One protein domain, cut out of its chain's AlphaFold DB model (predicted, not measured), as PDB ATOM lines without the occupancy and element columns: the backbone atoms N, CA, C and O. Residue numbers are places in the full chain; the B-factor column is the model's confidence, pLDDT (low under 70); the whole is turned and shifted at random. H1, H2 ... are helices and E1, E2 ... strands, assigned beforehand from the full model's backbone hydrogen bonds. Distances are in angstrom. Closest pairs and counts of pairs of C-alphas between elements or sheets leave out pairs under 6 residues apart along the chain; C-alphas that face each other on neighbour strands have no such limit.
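AT A GLANCE: This is residues 11 to 163 of the 1100 residues of the protein "AMIN domain-containing protein" of Candidatus Hydrogenedentes bacterium (UniProt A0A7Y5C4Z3). Two five-stranded sheets lie face to face as a sandwich, their strands nearly aligned, and the long helix H1 crosses one end of it beside E5, E1 and E7. The short helix H2 packs on residues 28 to 33 of H1, and residues 11 to 20, of which 16 to 20 belong to H1, stick out. The 153 printed residues hold H1, H2, then E1 to E10, a mixed class; one sheet, order E5 E1 E2 E10 E9, is mixed and curled like part of a barrel, and the other, E3 E4 E8 E7 E6, is antiparallel. The whole is compact, with a radius of gyration of the C-alphas of 17.0 A and spans of 54 by 43 by 24 A.

HOW THE PARTS SIT: Start at H1, residues 16 to 39; it touches H2, residues 45 to 52, at a steep tilt of 48 degrees, opposite ways, the closest C-alphas, Glu 29 and Val 49, 6.0 A apart. H1 is over E5, residues 100 to 102, and E1, residues 56 to 64, at a height over the sheet of 9.4 A, across the strands at 90 degrees to E1 on the local plane. E5 and E1 are parallel, with N 101 and O 56 at 2.8 A. E1 and E2, residues 71 to 76, form a hairpin, with N 62 and O 73 at 2.8 A. E6, residues 106 to 109, E7, residues 117 to 126, and E8, residues 132 to 139, make a meander, each strand the antiparallel neighbour of the one before; look for N 108 and O 120 at 2.9 A and N 121 and O 136 at 2.8 A. Between the sheets, the parts that face each other are 9.5 A centre to centre, their best planes 4 degrees apart. Every O i to N i+4 pair is within hydrogen-bond range in H2, and 17 of 20 in H1.

IN THESE COORDINATES: Find C-alpha 16 at (12.900, 22.479, 21.264); from there H1 runs 35.6 A to C-alpha 39. E1 spans 23.4 A, E7 25.7 A and E8 22.5 A. Look next for E3, residues 82 to 87, E4, residues 92 to 98, and E9, residues 144 to 150. E10, residues 153 to 159, ends at C-alpha 159, (37.972, 39.863, -5.293).

THE WHOLE: The C-alphas farthest apart, of Val 11 and Gly 162, are 57.7 A apart. The printed part has no cut and no long link. Its mean pLDDT is 73.2, with residues 11 to 25 and 39 to 47 among those under 70.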
ATOM      1  N   VAL A  11       4.514  26.090  27.633       29.66
ATOM      2  CA  VAL A  11       5.672  25.259  28.016       29.66
ATOM      3  C   VAL A  11       6.191  24.454  26.819       29.66
ATOM      4  O   VAL A  11       7.400  24.372  26.619       29.66
ATOM      5  N   LEU A  12       5.308  23.938  25.959       28.34
ATOM      6  CA  LEU A  12       5.693  23.249  24.718       28.34
ATOM      7  C   LEU A  12       6.455  24.165  23.747       28.34
ATOM      8  O   LEU A  12       7.403  23.715  23.109       28.34
ATOM      9  N   ALA A  13       6.139  25.463  23.723       29.81
ATOM     10  CA  ALA A  13       6.914  26.469  22.993       29.81
ATOM     11  C   ALA A  13       8.364  26.663  23.508       29.81
ATOM     12  O   ALA A  13       9.171  27.277  22.816       29.81
ATOM     13  N   SER A  14       8.710  26.144  24.695       30.70
ATOM     14  CA  SER A  14      10.054  26.241  25.299       30.70
ATOM     15  C   SER A  14      10.876  24.944  25.285       30.70
ATOM     16  O   SER A  14      11.989  24.929  25.803       30.70
ATOM     17  N   LEU A  15      10.359  23.855  24.704       29.89
ATOM     18  CA  LEU A  15      11.038  22.552  24.707       29.89
ATOM     19  C   LEU A  15      12.024  22.260  23.550       29.89
ATOM     20  O   LEU A  15      12.976  21.524  23.816       29.89
ATOM     21  N   PRO A  16      11.927  22.812  22.315       33.72
ATOM     22  CA  PRO A  16      12.900  22.479  21.264       33.72
ATOM     23  C   PRO A  16      14.285  23.115  21.489       33.72
ATOM     24  O   PRO A  16      15.281  22.634  20.957       33.72
ATOM     25  N   THR A  17      14.373  24.177  22.296       31.70
ATOM     26  CA  THR A  17      15.629  24.874  22.619       31.70
ATOM     27  C   THR A  17      16.475  24.166  23.679       31.70
ATOM     28  O   THR A  17      17.686  24.368  23.709       31.70
ATOM     29  N   LEU A  18      15.875  23.326  24.528       30.59
ATOM     30  CA  LEU A  18      16.598  22.559  25.550       30.59
ATOM     31  C   LEU A  18      17.364  21.374  24.942       30.59
ATOM     32  O   LEU A  18      18.543  21.200  25.241       30.59
ATOM     33  N   ALA A  19      16.731  20.616  24.040       34.50
ATOM     34  CA  ALA A  19      17.332  19.419  23.443       34.50
ATOM     35  C   ALA A  19      18.575  19.723  22.580       34.50
ATOM     36  O   ALA A  19      19.590  19.042  22.712       34.50
ATOM     37  N   LEU A  20      18.541  20.776  21.746       44.19
ATOM     38  CA  LEU A  20      19.728  21.189  20.978       44.19
ATOM     39  C   LEU A  20      20.866  21.692  21.882       44.19
ATOM     40  O   LEU A  20      22.034  21.474  21.570       44.19
ATOM     41  N   GLY A  21      20.540  22.364  22.992       49.59
ATOM     42  CA  GLY A  21      21.541  22.923  23.902       49.59
ATOM     43  C   GLY A  21      22.406  21.851  24.571       49.59
ATOM     44  O   GLY A  21      23.616  22.033  24.701       49.59
ATOM     45  N   GLU A  22      21.807  20.720  24.948       55.12
ATOM     46  CA  GLU A  22      22.510  19.612  25.602       55.12
ATOM     47  C   GLU A  22      23.453  18.871  24.635       55.12
ATOM     48  O   GLU A  22      24.612  18.619  24.971       55.12
ATOM     49  N   GLU A  23      23.025  18.629  23.390       67.25
ATOM     50  CA  GLU A  23      23.886  18.022  22.366       67.25
ATOM     51  C   GLU A  23      25.055  18.945  21.966       67.25
ATOM     52  O   GLU A  23      26.201  18.505  21.828       67.25
ATOM     53  N   VAL A  24      24.798  20.251  21.825       66.88
ATOM     54  CA  VAL A  24      25.848  21.245  21.545       66.88
ATOM     55  C   VAL A  24      26.834  21.356  22.715       66.88
ATOM     56  O   VAL A  24      28.038  21.473  22.473       66.88
ATOM     57  N   ALA A  25      26.379  21.257  23.969       66.44
ATOM     58  CA  ALA A  25      27.258  21.263  25.140       66.44
ATOM     59  C   ALA A  25      28.219  20.059  25.159       66.44
ATOM     60  O   ALA A  25      29.427  20.250  25.305       66.44
ATOM     61  N   GLN A  26      27.722  18.841  24.912       74.88
ATOM     62  CA  GLN A  26      28.557  17.630  24.836       74.88
ATOM     63  C   GLN A  26      29.591  17.707  23.695       74.88
ATOM     64  O   GLN A  26      30.751  17.304  23.848       74.88
ATOM     65  N   ARG A  27      29.208  18.293  22.551       78.75
ATOM     66  CA  ARG A  27      30.118  18.552  21.420       78.75
ATOM     67  C   ARG A  27      31.185  19.610  21.767       78.75
ATOM     68  O   ARG A  27      32.345  19.426  21.393       78.75
ATOM     69  N   LYS A  28      30.846  20.669  22.521       80.50
ATOM     70  CA  LYS A  28      31.811  21.672  23.033       80.50
ATOM     71  C   LYS A  28      32.817  21.052  24.007       80.50
ATOM     72  O   LYS A  28      34.018  21.260  23.832       80.50
ATOM     73  N   GLU A  29      32.363  20.245  24.967       79.75
ATOM     74  CA  GLU A  29      33.244  19.531  25.906       79.75
ATOM     75  C   GLU A  29      34.218  18.600  25.164       79.75
ATOM     76  O   GLU A  29      35.429  18.650  25.391       79.75
ATOM     77  N   THR A  30      33.712  17.816  24.207       80.94
ATOM     78  CA  THR A  30      34.527  16.905  23.384       80.94
ATOM     79  C   THR A  30      35.600  17.658  22.584       80.94
ATOM     80  O   THR A  30      36.749  17.209  22.504       80.94
ATOM     81  N   ALA A  31      35.268  18.830  22.030       76.00
ATOM     82  CA  ALA A  31      36.217  19.677  21.307       76.00
ATOM     83  C   ALA A  31      37.310  20.257  22.228       76.00
ATOM     84  O   ALA A  31      38.494  20.194  21.884       76.00
ATOM     85  N   VAL A  32      36.943  20.758  23.415       79.06
ATOM     86  CA  VAL A  32      37.896  21.279  24.417       79.06
ATOM     87  C   VAL A  32      38.813  20.172  24.937       79.06
ATOM     88  O   VAL A  32      40.027  20.364  24.994       79.06
ATOM     89  N   ARG A  33      38.268  18.986  25.229       78.12
ATOM     90  CA  ARG A  33      39.047  17.804  25.617       78.12
ATOM     91  C   ARG A  33      40.069  17.421  24.546       78.12
ATOM     92  O   ARG A  33      41.255  17.310  24.843       78.12
ATOM     93  N   THR A  34      39.630  17.311  23.291       77.69
ATOM     94  CA  THR A  34      40.500  16.982  22.147       77.69
ATOM     95  C   THR A  34      41.604  18.030  21.938       77.69
ATOM     96  O   THR A  34      42.699  17.702  21.480       77.69
ATOM     97  N   ALA A  35      41.344  19.301  22.264       71.62
ATOM     98  CA  ALA A  35      42.338  20.370  22.199       71.62
ATOM     99  C   ALA A  35      43.342  20.320  23.366       71.62
ATOM    100  O   ALA A  35      44.539  20.485  23.133       71.62
ATOM    101  N   LEU A  36      42.894  20.034  24.593       73.88
ATOM    102  CA  LEU A  36      43.769  19.849  25.760       73.88
ATOM    103  C   LEU A  36      44.696  18.639  25.598       73.88
ATOM    104  O   LEU A  36      45.900  18.760  25.827       73.88
ATOM    105  N   GLU A  37      44.164  17.512  25.116       74.00
ATOM    106  CA  GLU A  37      44.942  16.308  24.794       74.00
ATOM    107  C   GLU A  37      46.016  16.604  23.723       74.00
ATOM    108  O   GLU A  37      47.152  16.145  23.850       74.00
ATOM    109  N   LYS A  38      45.722  17.459  22.729       72.56
ATOM    110  CA  LYS A  38      46.704  17.937  21.730       72.56
ATOM    111  C   LYS A  38      47.722  18.952  22.265       72.56
ATOM    112  O   LYS A  38      48.802  19.059  21.692       72.56
ATOM    113  N   GLN A  39      47.401  19.703  23.321       69.00
ATOM    114  CA  GLN A  39      48.317  20.668  23.954       69.00
ATOM    115  C   GLN A  39      49.113  20.080  25.134       69.00
ATOM    116  O   GLN A  39      49.956  20.774  25.701       69.00
ATOM    117  N   GLY A  40      48.861  18.827  25.530       64.81
ATOM    118  CA  GLY A  40      49.572  18.156  26.627       64.81
ATOM    119  C   GLY A  40      49.310  18.743  28.023       64.81
ATOM    120  O   GLY A  40      50.041  18.430  28.963       64.81
ATOM    121  N   LYS A  41      48.286  19.594  28.181       61.94
ATOM    122  CA  LYS A  41      47.914  20.223  29.460       61.94
ATOM    123  C   LYS A  41      46.867  19.373  30.187       61.94
ATOM    124  O   LYS A  41      45.775  19.166  29.671       61.94
ATOM    125  N   THR A  42      47.177  18.933  31.408       55.22
ATOM    126  CA  THR A  42      46.308  18.070  32.239       55.22
ATOM    127  C   THR A  42      45.726  18.756  33.486       55.22
ATOM    128  O   THR A  42      45.097  18.095  34.308       55.22
ATOM    129  N   GLY A  43      45.913  20.073  33.640       56.81
ATOM    130  CA  GLY A  43      45.331  20.878  34.724       56.81
ATOM    131  C   GLY A  43      44.034  21.596  34.323       56.81
ATOM    132  O   GLY A  43      43.870  21.971  33.166       56.81
ATOM    133  N   ASP A  44      43.133  21.794  35.291       60.69
ATOM    134  CA  ASP A  44      41.921  22.635  35.222       60.69
ATOM    135  C   ASP A  44      40.904  22.371  34.091       60.69
ATOM    136  O   ASP A  44      40.140  23.254  33.693       60.69
ATOM    137  N   PHE A  45      40.766  21.104  33.680       68.06
ATOM    138  CA  PHE A  45      39.664  20.638  32.821       68.06
ATOM    139  C   PHE A  45      38.283  21.124  33.307       68.06
ATOM    140  O   PHE A  45      37.510  21.661  32.521       68.06
ATOM    141  N   ALA A  46      37.988  21.018  34.607       66.75
ATOM    142  CA  ALA A  46      36.687  21.407  35.164       66.75
ATOM    143  C   ALA A  46      36.381  22.915  35.031       66.75
ATOM    144  O   ALA A  46      35.229  23.290  34.808       66.75
ATOM    145  N   ALA A  47      37.396  23.782  35.128       69.44
ATOM    146  CA  ALA A  47      37.223  25.222  34.940       69.44
ATOM    147  C   ALA A  47      37.007  25.569  33.456       69.44
ATOM    148  O   ALA A  47      36.135  26.378  33.134       69.44
ATOM    149  N   LEU A  48      37.751  24.911  32.560       73.12
ATOM    150  CA  LEU A  48      37.642  25.096  31.111       73.12
ATOM    151  C   LEU A  48      36.333  24.535  30.534       73.12
ATOM    152  O   LEU A  48      35.743  25.151  29.651       73.12
ATOM    153  N   VAL A  49      35.811  23.420  31.051       73.19
ATOM    154  CA  VAL A  49      34.477  22.936  30.660       73.19
ATOM    155  C   VAL A  49      33.396  23.925  31.110       73.19
ATOM    156  O   VAL A  49      32.547  24.301  30.300       73.19
ATOM    157  N   ALA A  50      33.473  24.446  32.341       70.56
ATOM    158  CA  ALA A  50      32.510  25.422  32.858       70.56
ATOM    159  C   ALA A  50      32.540  26.790  32.140       70.56
ATOM    160  O   ALA A  50      31.521  27.487  32.108       70.56
ATOM    161  N   SER A  51      33.674  27.192  31.551       73.56
ATOM    162  CA  SER A  51      33.735  28.359  30.661       73.56
ATOM    163  C   SER A  51      33.278  28.030  29.234       73.56
ATOM    164  O   SER A  51      32.614  28.864  28.618       73.56
ATOM    165  N   SER A  52      33.536  26.816  28.725       72.69
ATOM    166  CA  SER A  52      33.162  26.397  27.361       72.69
ATOM    167  C   SER A  52      31.659  26.494  27.082       72.69
ATOM    168  O   SER A  52      31.254  26.858  25.979       72.69
ATOM    169  N   THR A  53      30.816  26.277  28.097       69.62
ATOM    170  CA  THR A  53      29.350  26.403  27.993       69.62
ATOM    171  C   THR A  53      28.890  27.844  27.718       69.62
ATOM    172  O   THR A  53      27.748  28.057  27.327       69.62
ATOM    173  N   ARG A  54      29.766  28.845  27.910       72.00
ATOM    174  CA  ARG A  54      29.508  30.275  27.651       72.00
ATOM    175  C   ARG A  54      30.158  30.796  26.362       72.00
ATOM    176  O   ARG A  54      30.036  31.984  26.067       72.00
ATOM    177  N   ALA A  55      30.859  29.941  25.622       75.50
ATOM    178  CA  ALA A  55      31.447  30.273  24.329       75.50
ATOM    179  C   ALA A  55      30.459  29.983  23.186       75.50
ATOM    180  O   ALA A  55      29.681  29.024  23.255       75.50
ATOM    181  N   SER A  56      30.516  30.776  22.115       82.25
ATOM    182  CA  SER A  56      29.807  30.481  20.860       82.25
ATOM    183  C   SER A  56      30.408  29.251  20.171       82.25
ATOM    184  O   SER A  56      31.585  28.942  20.354       82.25
ATOM    185  N   ALA A  57      29.634  28.549  19.347       83.69
ATOM    186  CA  ALA A  57      30.137  27.500  18.461       83.69
ATOM    187  C   ALA A  57      30.356  27.981  17.014       83.69
ATOM    188  O   ALA A  57      29.601  28.806  16.502       83.69
ATOM    189  N   ILE A  58      31.329  27.377  16.325       87.25
ATOM    190  CA  ILE A  58      31.316  27.240  14.857       87.25
ATOM    191  C   ILE A  58      30.864  25.810  14.550       87.25
ATOM    192  O   ILE A  58      31.505  24.854  15.003       87.25
ATOM    193  N   SER A  59      29.754  25.666  13.823       81.81
ATOM    194  CA  SER A  59      29.138  24.369  13.512       81.81
ATOM    195  C   SER A  59      29.712  23.734  12.246       81.81
ATOM    196  O   SER A  59      30.044  22.551  12.273       81.81
ATOM    197  N   ASP A  60      29.884  24.514  11.175       81.62
ATOM    198  CA  ASP A  60      30.547  24.100   9.931       81.62
ATOM    199  C   ASP A  60      31.241  25.283   9.228       81.62
ATOM    200  O   ASP A  60      30.916  26.448   9.455       81.62
ATOM    201  N   VAL A  61      32.186  24.971   8.341       82.62
ATOM    202  CA  VAL A  61      32.845  25.906   7.419       82.62
ATOM    203  C   VAL A  61      32.747  25.341   6.005       82.62
ATOM    204  O   VAL A  61      33.486  24.425   5.641       82.62
ATOM    205  N   ALA A  62      31.825  25.857   5.202       81.00
ATOM    206  CA  ALA A  62      31.630  25.474   3.808       81.00
ATOM    207  C   ALA A  62      32.433  26.377   2.854       81.00
ATOM    208  O   ALA A  62      32.808  27.501   3.189       81.00
ATOM    209  N   MET A  63      32.671  25.888   1.639       78.62
ATOM    210  CA  MET A  63      33.172  26.682   0.513       78.62
ATOM    211  C   MET A  63      32.161  26.562  -0.622       78.62
ATOM    212  O   MET A  63      31.690  25.459  -0.900       78.62
ATOM    213  N   ALA A  64      31.827  27.680  -1.254       63.34
ATOM    214  CA  ALA A  64      30.860  27.758  -2.341       63.34
ATOM    215  C   ALA A  64      31.445  28.581  -3.493       63.34
ATOM    216  O   ALA A  64      32.267  29.467  -3.272       63.34
ATOM    217  N   GLY A  65      31.032  28.293  -4.724       53.38
ATOM    218  CA  GLY A  65      31.447  29.059  -5.896       53.38
ATOM    219  C   GLY A  65      31.563  28.198  -7.148       53.38
ATOM    220  O   GLY A  65      32.190  27.141  -7.133       53.38
ATOM    221  N   THR A  66      30.995  28.706  -8.236       47.16
ATOM    222  CA  THR A  66      31.104  28.162  -9.593       47.16
ATOM    223  C   THR A  66      31.747  29.250 -10.454       47.16
ATOM    224  O   THR A  66      31.366  30.408 -10.321       47.16
ATOM    225  N   LEU A  67      32.752  28.896 -11.264       44.94
ATOM    226  CA  LEU A  67      33.550  29.784 -12.134       44.94
ATOM    227  C   LEU A  67      33.794  31.226 -11.610       44.94
ATOM    228  O   LEU A  67      33.114  32.176 -11.980       44.94
ATOM    229  N   GLY A  68      34.875  31.408 -10.842       50.78
ATOM    230  CA  GLY A  68      35.544  32.715 -10.704       50.78
ATOM    231  C   GLY A  68      35.218  33.567  -9.470       50.78
ATOM    232  O   GLY A  68      35.950  34.522  -9.210       50.78
ATOM    233  N   ALA A  69      34.202  33.215  -8.675       54.75
ATOM    234  CA  ALA A  69      33.875  33.899  -7.416       54.75
ATOM    235  C   ALA A  69      33.826  32.917  -6.222       54.75
ATOM    236  O   ALA A  69      32.749  32.449  -5.854       54.75
ATOM    237  N   PRO A  70      34.977  32.561  -5.616       72.00
ATOM    238  CA  PRO A  70      35.007  31.679  -4.451       72.00
ATOM    239  C   PRO A  70      34.567  32.396  -3.163       72.00
ATOM    240  O   PRO A  70      35.134  33.424  -2.773       72.00
ATOM    241  N   GLU A  71      33.597  31.802  -2.471       80.75
ATOM    242  CA  GLU A  71      33.093  32.206  -1.157       80.75
ATOM    243  C   GLU A  71      33.428  31.161  -0.080       80.75
ATOM    244  O   GLU A  71      33.417  29.952  -0.326       80.75
ATOM    245  N   VAL A  72      33.671  31.621   1.148       84.75
ATOM    246  CA  VAL A  72      33.808  30.770   2.341       84.75
ATOM    247  C   VAL A  72      32.702  31.137   3.325       84.75
ATOM    248  O   VAL A  72      32.606  32.292   3.733       84.75
ATOM    249  N   ILE A  73      31.866  30.166   3.698       86.81
ATOM    250  CA  ILE A  73      30.673  30.354   4.535       86.81
ATOM    251  C   ILE A  73      30.886  29.624   5.862       86.81
ATOM    252  O   ILE A  73      30.935  28.398   5.911       86.81
ATOM    253  N   ILE A  74      30.993  30.379   6.948       89.38
ATOM    254  CA  ILE A  74      31.226  29.890   8.308       89.38
ATOM    255  C   ILE A  74      29.888  29.952   9.050       89.38
ATOM    256  O   ILE A  74      29.324  31.032   9.209       89.38
ATOM    257  N   GLN A  75      29.358  28.811   9.485       88.19
ATOM    258  CA  GLN A  75      28.118  28.744  10.262       88.19
ATOM    259  C   GLN A  75      28.424  28.895  11.758       88.19
ATOM    260  O   GLN A  75      29.290  28.200  12.294       88.19
ATOM    261  N   THR A  76      27.717  29.803  12.430       83.69
ATOM    262  CA  THR A  76      27.996  30.209  13.813       83.69
ATOM    263  C   THR A  76      26.754  30.137  14.696       83.69
ATOM    264  O   THR A  76      25.641  30.460  14.286       83.69
ATOM    265  N   GLU A  77      26.947  29.738  15.948       79.62
ATOM    266  CA  GLU A  77      25.932  29.834  16.994       79.62
ATOM    267  C   GLU A  77      25.931  31.266  17.552       79.62
ATOM    268  O   GLU A  77      26.771  31.647  18.379       79.62
ATOM    269  N   GLY A  78      25.001  32.075  17.046       73.50
ATOM    270  CA  GLY A  78      24.963  33.512  17.292       73.50
ATOM    271  C   GLY A  78      25.969  34.283  16.433       73.50
ATOM    272  O   GLY A  78      26.484  33.783  15.427       73.50
ATOM    273  N   ARG A  79      26.253  35.522  16.852       79.19
ATOM    274  CA  ARG A  79      27.038  36.516  16.106       79.19
ATOM    275  C   ARG A  79      28.400  36.781  16.780       79.19
ATOM    276  O   ARG A  79      28.536  37.780  17.487       79.19
ATOM    277  N   PRO A  80      29.395  35.883  16.640       80.31
ATOM    278  CA  PRO A  80      30.682  36.016  17.322       80.31
ATOM    279  C   PRO A  80      31.512  37.182  16.772       80.31
ATOM    280  O   PRO A  80      31.452  37.503  15.582       80.31
ATOM    281  N   ALA A  81      32.329  37.777  17.641       82.44
ATOM    282  CA  ALA A  81      33.333  38.759  17.251       82.44
ATOM    283  C   ALA A  81      34.556  38.059  16.637       82.44
ATOM    284  O   ALA A  81      35.041  37.057  17.172       82.44
ATOM    285  N   PHE A  82      35.065  38.605  15.533       89.38
ATOM    286  CA  PHE A  82      36.258  38.100  14.859       89.38
ATOM    287  C   PHE A  82      37.201  39.231  14.445       89.38
ATOM    288  O   PHE A  82      36.757  40.305  14.035       89.38
ATOM    289  N   GLU A  83      38.502  38.966  14.517       89.00
ATOM    290  CA  GLU A  83      39.546  39.775  13.886       89.00
ATOM    291  C   GLU A  83      40.092  39.021  12.664       89.00
ATOM    292  O   GLU A  83      40.052  37.790  12.611       89.00
ATOM    293  N   TRP A  84      40.583  39.734  11.648       91.44
ATOM    294  CA  TRP A  84      41.211  39.107  10.487       91.44
ATOM    295  C   TRP A  84      42.418  39.903   9.993       91.44
ATOM    296  O   TRP A  84      42.445  41.132  10.044       91.44
ATOM    297  N   PHE A  85      43.419  39.193   9.475       87.62
ATOM    298  CA  PHE A  85      44.647  39.790   8.954       87.62
ATOM    299  C   PHE A  85      45.232  38.973   7.796       87.62
ATOM    300  O   PHE A  85      44.876  37.813   7.566       87.62
ATOM    301  N   LYS A  86      46.131  39.598   7.025       88.38
ATOM    302  CA  LYS A  86      46.810  38.972   5.884       88.38
ATOM    303  C   LYS A  86      48.244  38.586   6.241       88.38
ATOM    304  O   LYS A  86      48.960  39.358   6.872       88.38
ATOM    305  N   LEU A  87      48.666  37.418   5.771       80.50
ATOM    306  CA  LEU A  87      50.036  36.902   5.813       80.50
ATOM    307  C   LEU A  87      50.514  36.580   4.384       80.50
ATOM    308  O   LEU A  87      49.741  36.659   3.425       80.50
ATOM    309  N   ASP A  88      51.795  36.236   4.237       78.75
ATOM    310  CA  ASP A  88      52.433  35.806   2.980       78.75
ATOM    311  C   ASP A  88      52.102  36.724   1.780       78.75
ATOM    312  O   ASP A  88      51.670  36.277   0.718       78.75
ATOM    313  N   GLY A  89      52.217  38.046   1.968       68.56
ATOM    314  CA  GLY A  89      51.937  39.042   0.921       68.56
ATOM    315  C   GLY A  89      50.469  39.123   0.473       68.56
ATOM    316  O   GLY A  89      50.185  39.664  -0.591       68.56
ATOM    317  N   GLY A  90      49.534  38.575   1.255       69.50
ATOM    318  CA  GLY A  90      48.124  38.445   0.885       69.50
ATOM    319  C   GLY A  90      47.748  37.087   0.291       69.50
ATOM    320  O   GLY A  90      46.582  36.904  -0.050       69.50
ATOM    321  N   LYS A  91      48.689  36.132   0.204       81.31
ATOM    322  CA  LYS A  91      48.413  34.733  -0.180       81.31
ATOM    323  C   LYS A  91      47.909  33.864   0.978       81.31
ATOM    324  O   LYS A  91      47.493  32.732   0.754       81.31
ATOM    325  N   ARG A  92      47.899  34.376   2.212       88.81
ATOM    326  CA  ARG A  92      47.203  33.752   3.345       88.81
ATOM    327  C   ARG A  92      46.334  34.778   4.056       88.81
ATOM    328  O   ARG A  92      46.779  35.892   4.325       88.81
ATOM    329  N   ILE A  93      45.114  34.385   4.393       90.50
ATOM    330  CA  ILE A  93      44.192  35.154   5.233       90.50
ATOM    331  C   ILE A  93      43.963  34.346   6.510       90.50
ATOM    332  O   ILE A  93      43.771  33.130   6.455       90.50
ATOM    333  N   VAL A  94      44.031  35.010   7.659       92.12
ATOM    334  CA  VAL A  94      43.751  34.425   8.973       92.12
ATOM    335  C   VAL A  94      42.562  35.159   9.571       92.12
ATOM    336  O   VAL A  94      42.506  36.385   9.494       92.12
ATOM    337  N   ILE A  95      41.619  34.407  10.135       92.94
ATOM    338  CA  ILE A  95      40.437  34.909  10.836       92.94
ATOM    339  C   ILE A  95      40.424  34.256  12.220       92.94
ATOM    340  O   ILE A  95      40.392  33.027  12.312       92.94
ATOM    341  N   ASP A  96      40.447  35.058  13.279       93.00
ATOM    342  CA  ASP A  96      40.409  34.608  14.669       93.00
ATOM    343  C   ASP A  96      39.063  34.972  15.301       93.00
ATOM    344  O   ASP A  96      38.722  36.144  15.442       93.00
ATOM    345  N   PHE A  97      38.288  33.953  15.677       91.12
ATOM    346  CA  PHE A  97      37.004  34.095  16.360       91.12
ATOM    347  C   PHE A  97      37.203  34.028  17.874       91.12
ATOM    348  O   PHE A  97      37.653  33.003  18.398       91.12
ATOM    349  N   HIS A  98      36.843  35.102  18.575       87.56
ATOM    350  CA  HIS A  98      37.022  35.242  20.021       87.56
ATOM    351  C   HIS A  98      35.846  34.642  20.804       87.56
ATOM    352  O   HIS A  98      34.716  34.598  20.313       87.56
ATOM    353  N   ASN A  99      36.122  34.153  22.018       86.38
ATOM    354  CA  ASN A  99      35.199  33.391  22.871       86.38
ATOM    355  C   ASN A  99      34.356  32.349  22.093       86.38
ATOM    356  O   ASN A  99      33.142  32.238  22.276       86.38
ATOM    357  N   THR A 100      34.997  31.624  21.169       86.12
ATOM    358  CA  THR A 100      34.321  30.753  20.193       86.12
ATOM    359  C   THR A 100      35.045  29.413  20.035       86.12
ATOM    360  O   THR A 100      36.271  29.368  19.920       86.12
ATOM    361  N   ILE A 101      34.288  28.312  19.992       85.38
ATOM    362  CA  ILE A 101      34.770  26.923  19.932       85.38
ATOM    363  C   ILE A 101      34.346  26.262  18.612       85.38
ATOM    364  O   ILE A 101      33.161  26.134  18.310       85.38
ATOM    365  N   HIS A 102      35.316  25.794  17.827       84.94
ATOM    366  CA  HIS A 102      35.057  25.119  16.555       84.94
ATOM    367  C   HIS A 102      34.767  23.620  16.739       84.94
ATOM    368  O   HIS A 102      35.684  22.835  16.995       84.94
ATOM    369  N   LEU A 103      33.512  23.202  16.530       81.44
ATOM    370  CA  LEU A 103      33.047  21.840  16.842       81.44
ATOM    371  C   LEU A 103      33.679  20.749  15.957       81.44
ATOM    372  O   LEU A 103      33.908  19.639  16.427       81.44
ATOM    373  N   GLN A 104      33.998  21.058  14.694       74.75
ATOM    374  CA  GLN A 104      34.600  20.113  13.736       74.75
ATOM    375  C   GLN A 104      35.912  20.647  13.126       74.75
ATOM    376  O   GLN A 104      35.977  20.971  11.944       74.75
ATOM    377  N   SER A 105      36.954  20.819  13.948       74.06
ATOM    378  CA  SER A 105      38.264  21.327  13.483       74.06
ATOM    379  C   SER A 105      38.869  20.432  12.382       74.06
ATOM    380  O   SER A 105      39.042  19.233  12.609       74.06
ATOM    381  N   GLY A 106      39.229  20.991  11.221       76.25
ATOM    382  CA  GLY A 106      39.673  20.200  10.064       76.25
ATOM    383  C   GLY A 106      40.314  20.985   8.912       76.25
ATOM    384  O   GLY A 106      40.616  22.173   9.015       76.25
ATOM    385  N   LEU A 107      40.543  20.289   7.794       80.88
ATOM    386  CA  LEU A 107      41.059  20.820   6.527       80.88
ATOM    387  C   LEU A 107      40.041  20.517   5.421       80.88
ATOM    388  O   LEU A 107      39.633  19.367   5.274       80.88
ATOM    389  N   LYS A 108      39.685  21.519   4.613       81.25
ATOM    390  CA  LYS A 108      38.894  21.353   3.386       81.25
ATOM    391  C   LYS A 108      39.655  21.936   2.187       81.25
ATOM    392  O   LYS A 108      40.279  22.994   2.298       81.25
ATOM    393  N   LEU A 109      39.628  21.235   1.053       75.25
ATOM    394  CA  LEU A 109      40.263  21.639  -0.209       75.25
ATOM    395  C   LEU A 109      39.242  22.329  -1.122       75.25
ATOM    396  O   LEU A 109      38.074  21.942  -1.123       75.25
ATOM    397  N   ALA A 110      39.666  23.345  -1.873       73.25
ATOM    398  CA  ALA A 110      38.775  24.085  -2.765       73.25
ATOM    399  C   ALA A 110      38.336  23.238  -3.982       73.25
ATOM    400  O   ALA A 110      39.133  22.435  -4.476       73.25
ATOM    401  N   PRO A 111      37.098  23.405  -4.489       66.38
ATOM    402  CA  PRO A 111      36.636  22.696  -5.680       66.38
ATOM    403  C   PRO A 111      37.316  23.210  -6.960       66.38
ATOM    404  O   PRO A 111      37.809  24.340  -7.032       66.38
ATOM    405  N   ILE A 112      37.331  22.371  -7.998       49.94
ATOM    406  CA  ILE A 112      37.945  22.689  -9.294       49.94
ATOM    407  C   ILE A 112      37.247  23.919  -9.902       49.94
ATOM    408  O   ILE A 112      36.024  23.960 -10.002       49.94
ATOM    409  N   GLY A 113      38.029  24.933 -10.286       55.38
ATOM    410  CA  GLY A 113      37.528  26.215 -10.808       55.38
ATOM    411  C   GLY A 113      37.385  27.344  -9.772       55.38
ATOM    412  O   GLY A 113      37.139  28.485 -10.158       55.38
ATOM    413  N   ALA A 114      37.606  27.083  -8.478       60.22
ATOM    414  CA  ALA A 114      37.484  28.072  -7.397       60.22
ATOM    415  C   ALA A 114      38.712  28.998  -7.207       60.22
ATOM    416  O   ALA A 114      38.944  29.511  -6.111       60.22
ATOM    417  N   ALA A 115      39.523  29.231  -8.244       58.88
ATOM    418  CA  ALA A 115      40.697  30.102  -8.138       58.88
ATOM    419  C   ALA A 115      40.292  31.548  -7.751       58.88
ATOM    420  O   ALA A 115      39.320  32.066  -8.303       58.88
ATOM    421  N   PRO A 116      41.013  32.231  -6.835       69.62
ATOM    422  CA  PRO A 116      42.325  31.881  -6.282       69.62
ATOM    423  C   PRO A 116      42.295  31.086  -4.959       69.62
ATOM    424  O   PRO A 116      43.328  31.003  -4.297       69.62
ATOM    425  N   LEU A 117      41.157  30.538  -4.520       77.75
ATOM    426  CA  LEU A 117      41.068  29.770  -3.270       77.75
ATOM    427  C   LEU A 117      41.729  28.389  -3.427       77.75
ATOM    428  O   LEU A 117      41.438  27.676  -4.382       77.75
ATOM    429  N   VAL A 118      42.603  27.998  -2.489       83.12
ATOM    430  CA  VAL A 118      43.294  26.689  -2.526       83.12
ATOM    431  C   VAL A 118      42.765  25.748  -1.447       83.12
ATOM    432  O   VAL A 118      42.410  24.604  -1.732       83.12
ATOM    433  N   ARG A 119      42.723  26.203  -0.189       86.00
ATOM    434  CA  ARG A 119      42.255  25.394   0.952       86.00
ATOM    435  C   ARG A 119      41.921  26.242   2.176       86.00
ATOM    436  O   ARG A 119      42.499  27.310   2.379       86.00
ATOM    437  N   VAL A 120      41.066  25.696   3.036       89.81
ATOM    438  CA  VAL A 120      40.679  26.268   4.332       89.81
ATOM    439  C   VAL A 120      41.028  25.280   5.447       89.81
ATOM    440  O   VAL A 120      40.696  24.099   5.373       89.81
ATOM    441  N   ARG A 121      41.709  25.762   6.489       89.94
ATOM    442  CA  ARG A 121      42.037  25.029   7.721       89.94
ATOM    443  C   ARG A 121      41.331  25.693   8.898       89.94
ATOM    444  O   ARG A 121      41.428  26.909   9.021       89.94
ATOM    445  N   SER A 122      40.694  24.931   9.780       86.75
ATOM    446  CA  SER A 122      40.105  25.454  11.017       86.75
ATOM    447  C   SER A 122      40.560  24.668  12.248       86.75
ATOM    448  O   SER A 122      40.646  23.439  12.228       86.75
ATOM    449  N   SER A 123      40.875  25.378  13.332       84.50
ATOM    450  CA  SER A 123      41.272  24.761  14.600       84.50
ATOM    451  C   SER A 123      41.021  25.666  15.801       84.50
ATOM    452  O   SER A 123      41.306  26.863  15.746       84.50
ATOM    453  N   LEU A 124      40.613  25.077  16.926       84.06
ATOM    454  CA  LEU A 124      40.700  25.733  18.232       84.06
ATOM    455  C   LEU A 124      42.184  26.004  18.554       84.06
ATOM    456  O   LEU A 124      42.981  25.072  18.649       84.06
ATOM    457  N   TYR A 125      42.558  27.281  18.621       81.12
ATOM    458  CA  TYR A 125      43.942  27.766  18.650       81.12
ATOM    459  C   TYR A 125      44.409  28.114  20.067       81.12
ATOM    460  O   TYR A 125      45.499  27.705  20.462       81.12
ATOM    461  N   SER A 126      43.569  28.802  20.851       82.81
ATOM    462  CA  SER A 126      43.798  29.012  22.286       82.81
ATOM    463  C   SER A 126      42.600  28.581  23.130       82.81
ATOM    464  O   SER A 126      41.468  28.513  22.646       82.81
ATOM    465  N   LEU A 127      42.894  28.277  24.393       75.94
ATOM    466  CA  LEU A 127      41.975  27.814  25.437       75.94
ATOM    467  C   LEU A 127      41.996  28.726  26.681       75.94
ATOM    468  O   LEU A 127      41.165  28.569  27.566       75.94
ATOM    469  N   ASP A 128      42.986  29.615  26.777       68.50
ATOM    470  CA  ASP A 128      43.404  30.310  27.998       68.50
ATOM    471  C   ASP A 128      44.138  31.606  27.579       68.50
ATOM    472  O   ASP A 128      45.046  31.523  26.741       68.50
ATOM    473  N   PRO A 129      43.744  32.807  28.053       66.88
ATOM    474  CA  PRO A 129      42.624  33.090  28.961       66.88
ATOM    475  C   PRO A 129      41.232  33.050  28.295       66.88
ATOM    476  O   PRO A 129      40.226  33.092  28.997       66.88
ATOM    477  N   GLU A 130      41.154  32.970  26.962       80.12
ATOM    478  CA  GLU A 130      39.898  32.896  26.199       80.12
ATOM    479  C   GLU A 130      39.972  31.845  25.078       80.12
ATOM    480  O   GLU A 130      41.043  31.561  24.535       80.12
ATOM    481  N   PHE A 131      38.812  31.300  24.690       83.88
ATOM    482  CA  PHE A 131      38.690  30.398  23.541       83.88
ATOM    483  C   PHE A 131      38.840  31.168  22.229       83.88
ATOM    484  O   PHE A 131      37.971  31.968  21.877       83.88
ATOM    485  N   VAL A 132      39.907  30.889  21.480       88.56
ATOM    486  CA  VAL A 132      40.135  31.479  20.152       88.56
ATOM    487  C   VAL A 132      40.093  30.375  19.107       88.56
ATOM    488  O   VAL A 132      40.960  29.501  19.103       88.56
ATOM    489  N   SER A 133      39.111  30.416  18.206       90.06
ATOM    490  CA  SER A 133      39.039  29.512  17.051       90.06
ATOM    491  C   SER A 133      39.593  30.197  15.808       90.06
ATOM    492  O   SER A 133      39.041  31.192  15.346       90.06
ATOM    493  N   ARG A 134      40.677  29.648  15.257       92.94
ATOM    494  CA  ARG A 134      41.389  30.202  14.102       92.94
ATOM    495  C   ARG A 134      40.978  29.496  12.817       92.94
ATOM    496  O   ARG A 134      41.000  28.265  12.748       92.94
ATOM    497  N   ILE A 135      40.682  30.274  11.781       92.25
ATOM    498  CA  ILE A 135      40.493  29.811  10.406       92.25
ATOM    499  C   ILE A 135      41.611  30.402   9.540       92.25
ATOM    500  O   ILE A 135      41.825  31.611   9.514       92.25
ATOM    501  N   VAL A 136      42.347  29.538   8.840       91.50
ATOM    502  CA  VAL A 136      43.458  29.896   7.950       91.50
ATOM    503  C   VAL A 136      43.109  29.505   6.524       91.50
ATOM    504  O   VAL A 136      42.881  28.332   6.226       91.50
ATOM    505  N   ILE A 137      43.115  30.491   5.638       91.12
ATOM    506  CA  ILE A 137      42.730  30.368   4.238       91.12
ATOM    507  C   ILE A 137      43.982  30.614   3.394       91.12
ATOM    508  O   ILE A 137      44.548  31.707   3.433       91.12
ATOM    509  N   ASP A 138      44.442  29.593   2.669       88.38
ATOM    510  CA  ASP A 138      45.572  29.711   1.742       88.38
ATOM    511  C   ASP A 138      45.041  29.976   0.315       88.38
ATOM    512  O   ASP A 138      44.107  29.312  -0.148       88.38
ATOM    513  N   LEU A 139      45.650  30.947  -0.373       87.38
ATOM    514  CA  LEU A 139      45.285  31.435  -1.704       87.38
ATOM    515  C   LEU A 139      46.449  31.296  -2.696       87.38
ATOM    516  O   LEU A 139      47.622  31.396  -2.334       87.38
ATOM    517  N   GLN A 140      46.116  31.123  -3.973       80.00
ATOM    518  CA  GLN A 140      47.068  31.054  -5.081       80.00
ATOM    519  C   GLN A 140      47.631  32.442  -5.420       80.00
ATOM    520  O   GLN A 140      48.846  32.599  -5.549       80.00
ATOM    521  N   ASP A 141      46.759  33.451  -5.481       74.38
ATOM    522  CA  ASP A 141      47.065  34.859  -5.755       74.38
ATOM    523  C   ASP A 141      46.521  35.770  -4.646       74.38
ATOM    524  O   ASP A 141      45.601  35.406  -3.913       74.38
ATOM    525  N   ALA A 142      47.083  36.975  -4.525       70.75
ATOM    526  CA  ALA A 142      46.660  37.944  -3.520       70.75
ATOM    527  C   ALA A 142      45.281  38.542  -3.863       70.75
ATOM    528  O   ALA A 142      45.103  39.165  -4.911       70.75
ATOM    529  N   ALA A 143      44.320  38.390  -2.948       70.06
ATOM    530  CA  ALA A 143      42.944  38.863  -3.104       70.06
ATOM    531  C   ALA A 143      42.543  39.880  -2.020       70.06
ATOM    532  O   ALA A 143      43.179  39.995  -0.961       70.06
ATOM    533  N   GLN A 144      41.458  40.616  -2.268       76.00
ATOM    534  CA  GLN A 144      40.752  41.376  -1.232       76.00
ATOM    535  C   GLN A 144      39.602  40.524  -0.672       76.00
ATOM    536  O   GLN A 144      38.727  40.157  -1.461       76.00
ATOM    537  N   PRO A 145      39.586  40.202   0.636       82.19
ATOM    538  CA  PRO A 145      38.423  39.608   1.273       82.19
ATOM    539  C   PRO A 145      37.361  40.671   1.571       82.19
ATOM    540  O   PRO A 145      37.679  41.798   1.952       82.19
ATOM    541  N   GLU A 146      36.102  40.285   1.440       82.38
ATOM    542  CA  GLU A 146      34.927  41.092   1.755       82.38
ATOM    543  C   GLU A 146      33.987  40.249   2.619       82.38
ATOM    544  O   GLU A 146      33.659  39.121   2.249       82.38
ATOM    545  N   PHE A 147      33.599  40.763   3.788       82.00
ATOM    546  CA  PHE A 147      32.884  40.002   4.813       82.00
ATOM    547  C   PHE A 147      31.442  40.487   4.975       82.00
ATOM    548  O   PHE A 147      31.202  41.681   5.146       82.00
ATOM    549  N   ALA A 148      30.503  39.545   5.013       81.25
ATOM    550  CA  ALA A 148      29.129  39.745   5.464       81.25
ATOM    551  C   ALA A 148      28.864  38.856   6.692       81.25
ATOM    552  O   ALA A 148      29.342  37.723   6.741       81.25
ATOM    553  N   GLN A 149      28.121  39.357   7.683       83.56
ATOM    554  CA  GLN A 149      27.788  38.604   8.896       83.56
ATOM    555  C   GLN A 149      26.317  38.779   9.280       83.56
ATOM    556  O   GLN A 149      25.903  39.870   9.684       83.56
ATOM    557  N   ASP A 150      25.596  37.666   9.252       79.12
ATOM    558  CA  ASP A 150      24.258  37.483   9.812       79.12
ATOM    559  C   ASP A 150      24.350  36.920  11.243       79.12
ATOM    560  O   ASP A 150      25.424  36.546  11.717       79.12
ATOM    561  N   ASP A 151      23.219  36.788  11.938       70.31
ATOM    562  CA  ASP A 151      23.178  36.270  13.319       70.31
ATOM    563  C   ASP A 151      23.473  34.756  13.446       70.31
ATOM    564  O   ASP A 151      23.484  34.227  14.556       70.31
ATOM    565  N   THR A 152      23.705  34.048  12.331       79.44
ATOM    566  CA  THR A 152      24.079  32.614  12.304       79.44
ATOM    567  C   THR A 152      25.153  32.248  11.267       79.44
ATOM    568  O   THR A 152      25.486  31.068  11.110       79.44
ATOM    569  N   ARG A 153      25.676  33.217  10.497       83.94
ATOM    570  CA  ARG A 153      26.613  32.970   9.385       83.94
ATOM    571  C   ARG A 153      27.589  34.128   9.186       83.94
ATOM    572  O   ARG A 153      27.190  35.286   9.237       83.94
ATOM    573  N   VAL A 154      28.843  33.808   8.873       85.00
ATOM    574  CA  VAL A 154      29.855  34.743   8.358       85.00
ATOM    575  C   VAL A 154      30.293  34.271   6.976       85.00
ATOM    576  O   VAL A 154      30.839  33.178   6.840       85.00
ATOM    577  N   THR A 155      30.081  35.095   5.954       85.12
ATOM    578  CA  THR A 155      30.457  34.809   4.564       85.12
ATOM    579  C   THR A 155      31.608  35.715   4.144       85.12
ATOM    580  O   THR A 155      31.518  36.934   4.284       85.12
ATOM    581  N   MET A 156      32.678  35.132   3.602       85.31
ATOM    582  CA  MET A 156      33.827  35.848   3.045       85.31
ATOM    583  C   MET A 156      33.913  35.632   1.529       85.31
ATOM    584  O   MET A 156      34.059  34.499   1.072       85.31
ATOM    585  N   ARG A 157      33.882  36.725   0.761       82.75
ATOM    586  CA  ARG A 157      34.057  36.774  -0.703       82.75
ATOM    587  C   ARG A 157      35.473  37.217  -1.065       82.75
ATOM    588  O   ARG A 157      36.076  37.977  -0.313       82.75
ATOM    589  N   LEU A 158      36.008  36.783  -2.209       73.94
ATOM    590  CA  LEU A 158      37.379  37.091  -2.649       73.94
ATOM    591  C   LEU A 158      37.397  37.813  -4.007       73.94
ATOM    592  O   LEU A 158      37.052  37.224  -5.027       73.94
ATOM    593  N   ARG A 159      37.852  39.076  -4.046       58.06
ATOM    594  CA  ARG A 159      37.972  39.863  -5.293       58.06
ATOM    595  C   ARG A 159      39.400  39.854  -5.862       58.06
ATOM    596  O   ARG A 159      40.362  40.111  -5.129       58.06
ATOM    597  N   LYS A 160      39.532  39.644  -7.182       49.75
ATOM    598  CA  LYS A 160      40.779  39.808  -7.961       49.75
ATOM    599  C   LYS A 160      40.962  41.274  -8.386       49.75
ATOM    600  O   LYS A 160      39.999  41.950  -8.734       49.75
ATOM    601  N   SER A 161      42.195  41.778  -8.350       41.38
ATOM    602  CA  SER A 161      42.506  43.181  -8.669       41.38
ATOM    603  C   SER A 161      42.724  43.383 -10.176       41.38
ATOM    604  O   SER A 161      43.654  42.791 -10.719       41.38
ATOM    605  N   GLY A 162      41.905  44.219 -10.843       44.28
ATOM    606  CA  GLY A 162      42.260  44.752 -12.174       44.28
ATOM    607  C   GLY A 162      41.183  44.961 -13.257       44.28
ATOM    608  O   GLY A 162      41.585  45.186 -14.392       44.28
ATOM    609  N   SER A 163      39.869  44.902 -12.986       40.06
ATOM    610  CA  SER A 163      38.839  45.191 -14.018       40.06
ATOM    611  C   SER A 163      38.321  46.642 -13.977       40.06
ATOM    612  O   SER A 163      38.390  47.307 -12.943       40.06
TER     613      SER A 163